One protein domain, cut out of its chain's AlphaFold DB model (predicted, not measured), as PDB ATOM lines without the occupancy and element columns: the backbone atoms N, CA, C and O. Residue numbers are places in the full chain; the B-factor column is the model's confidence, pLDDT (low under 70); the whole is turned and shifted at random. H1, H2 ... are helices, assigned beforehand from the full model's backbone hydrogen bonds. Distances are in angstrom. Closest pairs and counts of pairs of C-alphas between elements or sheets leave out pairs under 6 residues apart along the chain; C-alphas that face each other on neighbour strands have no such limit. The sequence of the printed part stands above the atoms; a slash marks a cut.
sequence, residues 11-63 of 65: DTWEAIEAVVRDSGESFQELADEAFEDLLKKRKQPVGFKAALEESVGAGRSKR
ATOM      1  N   ASP A  11      10.010  26.878  -1.994       95.12
ATOM      2  CA  ASP A  11      10.023  26.939  -3.459       95.12
ATOM      3  C   ASP A  11       9.294  28.190  -3.976       95.12
ATOM      4  O   ASP A  11       9.776  28.892  -4.867       95.12
ATOM      5  N   THR A  12       8.143  28.519  -3.379       93.94
ATOM      6  CA  THR A  12       7.404  29.743  -3.707       93.94
ATOM      7  C   THR A  12       8.196  30.993  -3.335       93.94
ATOM      8  O   THR A  12       8.183  31.965  -4.091       93.94
ATOM      9  N   TRP A  13       8.899  30.992  -2.197       93.44
ATOM     10  CA  TRP A  13       9.720  32.135  -1.792       93.44
ATOM     11  C   TRP A  13      10.885  32.380  -2.757       93.44
ATOM     12  O   TRP A  13      11.088  33.518  -3.175       93.44
ATOM     13  N   GLU A  14      11.592  31.329  -3.183       94.81
ATOM     14  CA  GLU A  14      12.677  31.449  -4.168       94.81
ATOM     15  C   GLU A  14      12.182  32.016  -5.506       94.81
ATOM     16  O   GLU A  14      12.824  32.888  -6.097       94.81
ATOM     17  N   ALA A  15      11.008  31.576  -5.970       94.25
ATOM     18  CA  ALA A  15      10.407  32.100  -7.192       94.25
ATOM     19  C   ALA A  15      10.042  33.589  -7.067       94.25
ATOM     20  O   ALA A  15      10.273  34.363  -7.995       94.25
ATOM     21  N   ILE A  16       9.501  34.004  -5.918       91.31
ATOM     22  CA  ILE A  16       9.190  35.411  -5.637       91.31
ATOM     23  C   ILE A  16      10.471  36.253  -5.618       91.31
ATOM     24  O   ILE A  16      10.501  37.319  -6.228       91.31
ATOM     25  N   GLU A  17      11.532  35.791  -4.952       91.81
ATOM     26  CA  GLU A  17      12.810  36.511  -4.914       91.81
ATOM     27  C   GLU A  17      13.422  36.678  -6.308       91.81
ATOM     28  O   GLU A  17      13.955  37.747  -6.615       91.81
ATOM     29  N   ALA A  18      13.306  35.663  -7.172       93.75
ATOM     30  CA  ALA A  18      13.738  35.765  -8.563       93.75
ATOM     31  C   ALA A  18      12.977  36.871  -9.314       93.75
ATOM     32  O   ALA A  18      13.596  37.696  -9.982       93.75
ATOM     33  N   VAL A  19      11.653  36.947  -9.143       93.00
ATOM     34  CA  VAL A  19      10.826  37.993  -9.766       93.00
ATOM     35  C   VAL A  19      11.199  39.383  -9.255       93.00
ATOM     36  O   VAL A  19      11.382  40.290 -10.058       93.00
ATOM     37  N   VAL A  20      11.362  39.550  -7.940       92.56
ATOM     38  CA  VAL A  20      11.761  40.829  -7.322       92.56
ATOM     39  C   VAL A  20      13.118  41.295  -7.853       92.56
ATOM     40  O   VAL A  20      13.317  42.474  -8.150       92.56
ATOM     41  N   ARG A  21      14.064  40.365  -8.006       91.19
ATOM     42  CA  ARG A  21      15.395  40.663  -8.541       91.19
ATOM     43  C   ARG A  21      15.352  41.101 -10.005       91.19
ATOM     44  O   ARG A  21      16.128  41.979 -10.380       91.19
ATOM     45  N   ASP A  22      14.472  40.500 -10.799       92.50
ATOM     46  CA  ASP A  22      14.353  40.775 -12.231       92.50
ATOM     47  C   ASP A  22      13.503  42.022 -12.532       92.50
ATOM     48  O   ASP A  22      13.791  42.728 -13.499       92.50
ATOM     49  N   SER A  23      12.482  42.326 -11.718       86.56
ATOM     50  CA  SER A  23      11.610  43.493 -11.924       86.56
ATOM     51  C   SER A  23      12.225  44.804 -11.426       86.56
ATOM     52  O   SER A  23      11.905  45.872 -11.947       86.56
ATOM     53  N   GLY A  24      13.132  44.738 -10.444       87.69
ATOM     54  CA  GLY A  24      13.715  45.918  -9.797       87.69
ATOM     55  C   GLY A  24      12.753  46.645  -8.850       87.69
ATOM     56  O   GLY A  24      13.084  47.723  -8.354       87.69
ATOM     57  N   GLU A  25      11.582  46.067  -8.593       87.56
ATOM     58  CA  GLU A  25      10.580  46.576  -7.657       87.56
ATOM     59  C   GLU A  25      10.794  45.982  -6.265       87.56
ATOM     60  O   GLU A  25      11.498  44.989  -6.080       87.56
ATOM     61  N   SER A  26      10.172  46.569  -5.248       90.25
ATOM     62  CA  SER A  26      10.138  45.944  -3.931       90.25
ATOM     63  C   SER A  26       9.119  44.802  -3.881       90.25
ATOM     64  O   SER A  26       8.076  44.826  -4.533       90.25
ATOM     65  N   PHE A  27       9.362  43.823  -3.004       88.94
ATOM     66  CA  PHE A  27       8.381  42.774  -2.700       88.94
ATOM     67  C   PHE A  27       7.010  43.346  -2.294       88.94
ATOM     68  O   PHE A  27       5.979  42.755  -2.602       88.94
ATOM     69  N   GLN A  28       6.990  44.496  -1.608       87.81
ATOM     70  CA  GLN A  28       5.752  45.144  -1.181       87.81
ATOM     71  C   GLN A  28       4.936  45.654  -2.377       87.81
ATOM     72  O   GLN A  28       3.732  45.429  -2.407       87.81
ATOM     73  N   GLU A  29       5.579  46.286  -3.361       89.56
ATOM     74  CA  GLU A  29       4.916  46.768  -4.583       89.56
ATOM     75  C   GLU A  29       4.348  45.604  -5.400       89.56
ATOM     76  O   GLU A  29       3.173  45.625  -5.769       89.56
ATOM     77  N   LEU A  30       5.136  44.536  -5.567       90.56
ATOM     78  CA  LEU A  30       4.696  43.313  -6.241       90.56
ATOM     79  C   LEU A  30       3.488  42.672  -5.532       90.56
ATOM     80  O   LEU A  30       2.542  42.202  -6.166       90.56
ATOM     81  N   ALA A  31       3.513  42.647  -4.197       89.50
ATOM     82  CA  ALA A  31       2.420  42.118  -3.395       89.50
ATOM     83  C   ALA A  31       1.156  42.978  -3.531       89.50
ATOM     84  O   ALA A  31       0.066  42.432  -3.702       89.50
ATOM     85  N   ASP A  32       1.291  44.304  -3.484       88.31
ATOM     86  CA  ASP A  32       0.167  45.229  -3.619       88.31
ATOM     87  C   ASP A  32      -0.501  45.097  -4.999       88.31
ATOM     88  O   ASP A  32      -1.730  44.986  -5.066       88.31
ATOM     89  N   GLU A  33       0.281  44.978  -6.079       89.75
ATOM     90  CA  GLU A  33      -0.241  44.696  -7.423       89.75
ATOM     91  C   GLU A  33      -0.977  43.349  -7.473       89.75
ATOM     92  O   GLU A  33      -2.138  43.277  -7.890       89.75
ATOM     93  N   ALA A  34      -0.341  42.279  -6.986       88.44
ATOM     94  CA  ALA A  34      -0.929  40.943  -6.995       88.44
ATOM     95  C   ALA A  34      -2.246  40.883  -6.199       88.44
ATOM     96  O   ALA A  34      -3.209  40.227  -6.621       88.44
ATOM     97  N   PHE A  35      -2.321  41.577  -5.059       86.50
ATOM     98  CA  PHE A  35      -3.536  41.651  -4.253       86.50
ATOM     99  C   PHE A  35      -4.621  42.495  -4.916       86.50
ATOM    100  O   PHE A  35      -5.785  42.084  -4.899       86.50
ATOM    101  N   GLU A  36      -4.282  43.632  -5.523       87.75
ATOM    102  CA  GLU A  36      -5.249  44.413  -6.292       87.75
ATOM    103  C   GLU A  36      -5.863  43.580  -7.416       87.75
ATOM    104  O   GLU A  36      -7.089  43.532  -7.554       87.75
ATOM    105  N   ASP A  37      -5.032  42.888  -8.187       88.12
ATOM    106  CA  ASP A  37      -5.475  42.051  -9.294       88.12
ATOM    107  C   ASP A  37      -6.343  40.883  -8.828       88.12
ATOM    108  O   ASP A  37      -7.378  40.576  -9.436       88.12
ATOM    109  N   LEU A  38      -5.977  40.248  -7.713       89.00
ATOM    110  CA  LEU A  38      -6.781  39.203  -7.086       89.00
ATOM    111  C   LEU A  38      -8.164  39.728  -6.674       89.00
ATOM    112  O   LEU A  38      -9.185  39.100  -6.977       89.00
ATOM    113  N   LEU A  39      -8.214  40.873  -5.993       86.62
ATOM    114  CA  LEU A  39      -9.457  41.463  -5.498       86.62
ATOM    115  C   LEU A  39     -10.349  41.944  -6.650       86.62
ATOM    116  O   LEU A  39     -11.546  41.641  -6.655       86.62
ATOM    117  N   LYS A  40      -9.766  42.570  -7.682       84.81
ATOM    118  CA  LYS A  40     -10.462  42.944  -8.924       84.81
ATOM    119  C   LYS A  40     -11.100  41.719  -9.591       84.81
ATOM    120  O   LYS A  40     -12.295  41.741  -9.892       84.81
ATOM    121  N   LYS A  41     -10.364  40.606  -9.738       87.38
ATOM    122  CA  LYS A  41     -10.882  39.342 -10.315       87.38
ATOM    123  C   LYS A  41     -12.046  38.746  -9.516       87.38
ATOM    124  O   LYS A  41     -12.925  38.104 -10.090       87.38
ATOM    125  N   ARG A  42     -12.076  38.949  -8.196       84.12
ATOM    126  CA  ARG A  42     -13.159  38.482  -7.312       84.12
ATOM    127  C   ARG A  42     -14.291  39.497  -7.134       84.12
ATOM    128  O   ARG A  42     -15.234  39.195  -6.406       84.12
ATOM    129  N   LYS A  43     -14.231  40.651  -7.814       79.06
ATOM    130  CA  LYS A  43     -15.162  41.783  -7.648       79.06
ATOM    131  C   LYS A  43     -15.254  42.252  -6.193       79.06
ATOM    132  O   LYS A  43     -16.306  42.705  -5.758       79.06
ATOM    133  N   GLN A  44     -14.171  42.090  -5.436       74.50
ATOM    134  CA  GLN A  44     -14.067  42.666  -4.108       74.50
ATOM    135  C   GLN A  44     -13.683  44.140  -4.246       74.50
ATOM    136  O   GLN A  44     -12.863  44.482  -5.103       74.50
ATOM    137  N   PRO A  45     -14.257  45.018  -3.416       72.81
ATOM    138  CA  PRO A  45     -13.908  46.421  -3.433       72.81
ATOM    139  C   PRO A  45     -12.449  46.580  -2.993       72.81
ATOM    140  O   PRO A  45     -12.079  46.255  -1.863       72.81
ATOM    141  N   VAL A  46     -11.606  47.077  -3.898       71.44
ATOM    142  CA  VAL A  46     -10.206  47.389  -3.602       71.44
ATOM    143  C   VAL A  46     -10.127  48.712  -2.842       71.44
ATOM    144  O   VAL A  46     -10.503  49.772  -3.343       71.44
ATOM    145  N   GLY A  47      -9.662  48.645  -1.596       66.69
ATOM    146  CA  GLY A  47      -9.470  49.809  -0.737       66.69
ATOM    147  C   GLY A  47     -10.699  50.234   0.077       66.69
ATOM    148  O   GLY A  47     -11.850  49.893  -0.196       66.69
ATOM    149  N   PHE A  48     -10.434  51.028   1.117       55.50
ATOM    150  CA  PHE A  48     -11.432  51.462   2.100       55.50
ATOM    151  C   PHE A  48     -12.591  52.257   1.477       55.50
ATOM    152  O   PHE A  48     -13.746  52.076   1.856       55.50
ATOM    153  N   LYS A  49     -12.300  53.105   0.483       63.22
ATOM    154  CA  LYS A  49     -13.311  53.929  -0.193       63.22
ATOM    155  C   LYS A  49     -14.291  53.084  -1.012       63.22
ATOM    156  O   LYS A  49     -15.494  53.280  -0.880       63.22
ATOM    157  N   ALA A  50     -13.792  52.118  -1.783       67.81
ATOM    158  CA  ALA A  50     -14.643  51.219  -2.560       67.81
ATOM    159  C   ALA A  50     -15.521  50.350  -1.641       67.81
ATOM    160  O   ALA A  50     -16.704  50.154  -1.913       67.81
ATOM    161  N   ALA A  51     -14.973  49.891  -0.507       63.81
ATOM    162  CA  ALA A  51     -15.718  49.085   0.461       63.81
ATOM    163  C   ALA A  51     -16.836  49.889   1.149       63.81
ATOM    164  O   ALA A  51     -17.928  49.369   1.405       63.81
ATOM    165  N   LEU A  52     -16.588  51.177   1.414       64.19
ATOM    166  CA  LEU A  52     -17.602  52.105   1.913       64.19
ATOM    167  C   LEU A  52     -18.695  52.372   0.871       64.19
ATOM    168  O   LEU A  52     -19.877  52.342   1.213       64.19
ATOM    169  N   GLU A  53     -18.329  52.604  -0.390       70.12
ATOM    170  CA  GLU A  53     -19.288  52.829  -1.478       70.12
ATOM    171  C   GLU A  53     -20.190  51.608  -1.709       70.12
ATOM    172  O   GLU A  53     -21.403  51.772  -1.853       70.12
ATOM    173  N   GLU A  54     -19.651  50.386  -1.644       68.81
ATOM    174  CA  GLU A  54     -20.452  49.158  -1.718       68.81
ATOM    175  C   GLU A  54     -21.400  49.021  -0.519       68.81
ATOM    176  O   GLU A  54     -22.589  48.746  -0.692       68.81
ATOM    177  N   SER A  55     -20.913  49.292   0.695       65.19
ATOM    178  CA  SER A  55     -21.724  49.215   1.919       65.19
ATOM    179  C   SER A  55     -22.895  50.208   1.904       65.19
ATOM    180  O   SER A  55     -24.014  49.876   2.305       65.19
ATOM    181  N   VAL A  56     -22.669  51.423   1.394       73.94
ATOM    182  CA  VAL A  56     -23.704  52.465   1.275       73.94
ATOM    183  C   VAL A  56     -24.625  52.216   0.068       73.94
ATOM    184  O   VAL A  56     -25.833  52.463   0.148       73.94
ATOM    185  N   GLY A  57     -24.095  51.689  -1.040       61.91
ATOM    186  CA  GLY A  57     -24.837  51.374  -2.265       61.91
ATOM    187  C   GLY A  57     -25.768  50.162  -2.125       61.91
ATOM    188  O   GLY A  57     -26.935  50.226  -2.530       61.91
ATOM    189  N   ALA A  58     -25.312  49.091  -1.470       57.28
ATOM    190  CA  ALA A  58     -26.114  47.894  -1.206       57.28
ATOM    191  C   ALA A  58     -27.299  48.172  -0.257       57.28
ATOM    192  O   ALA A  58     -28.363  47.562  -0.392       57.28
ATOM    193  N   GLY A  59     -27.159  49.153   0.645       51.97
ATOM    194  CA  GLY A  59     -28.237  49.610   1.528       51.97
ATOM    195  C   GLY A  59     -29.362  50.379   0.818       51.97
ATOM    196  O   GLY A  59     -30.492  50.398   1.305       51.97
ATOM    197  N   ARG A  60     -29.097  50.983  -0.352       52.91
ATOM    198  CA  ARG A  60     -30.100  51.757  -1.114       52.91
ATOM    199  C   ARG A  60     -30.852  50.939  -2.167       52.91
ATOM    200  O   ARG A  60     -31.988  51.283  -2.481       52.91
ATOM    201  N   SER A  61     -30.283  49.844  -2.676       50.31
ATOM    202  CA  SER A  61     -30.909  49.045  -3.749       50.31
ATOM    203  C   SER A  61     -31.992  48.064  -3.261       50.31
ATOM    204  O   SER A  61     -32.927  47.772  -4.003       50.31
ATOM    205  N   LYS A  62     -31.964  47.613  -1.996       49.97
ATOM    206  CA  LYS A  62     -32.991  46.691  -1.453       49.97
ATOM    207  C   LYS A  62     -34.291  47.360  -0.978       49.97
ATOM    208  O   LYS A  62     -35.199  46.667  -0.536       49.97
ATOM    209  N   ARG A  63     -34.425  48.685  -1.099       50.75
ATOM    210  CA  ARG A  63     -35.637  49.452  -0.745       50.75
ATOM    211  C   ARG A  63     -36.436  49.886  -1.983       50.75
ATOM    212  O   ARG A  63     -36.895  51.020  -2.068       50.75
TER     213      ARG A  63
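What this domain is: This is residues 11 to 63 of the 65 residues of an uncharacterized protein of Hyphomicrobiales bacterium (UniProt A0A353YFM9). Three helices are strung out one after another in an open rod. H1 stands crosswise at one end and makes a corner with H2, while H3 runs onward beyond H2 and its last part, with the tail, sticks out at residues 56 to 63. The 53 printed residues, with H1, H2 and H3 in this order and no named strand, are all helix in class and extended, with a radius of gyration of the C-alphas of 16.4 A and spans of 52 by 18 by 12 A.

Where its parts are: H1, residues 11 to 23, begins at C-alpha 11 (10.023, 26.939, -3.459) and measures 18.7 A. H2, residues 27 to 41, measures 21.0 A. H3, residues 47 to 61, measures 21.7 A and ends at C-alpha 61 (-30.909, 49.045, -3.749).

How they stand to each other: Residues 16 to 20 of H1 touch residues 27 to 30 of H2; the closest C-alphas, of Val 20 and Phe 27, are 6.0 A apart. Their lines are about perpendicular, at 76 degrees. H3 is apart from H1 and H2. Every O i to N i+4 pair is within hydrogen-bond range in H1 and H2, and 9 of 11 in H3.

The domain as a whole: The farthest C-alphas, of Arg 21 and Arg 63, are 52.4 A apart. The printed part has no cut, and both links are tight. Residues 47 to 52, 54 to 55 and 57 to 63 have pLDDT under 70.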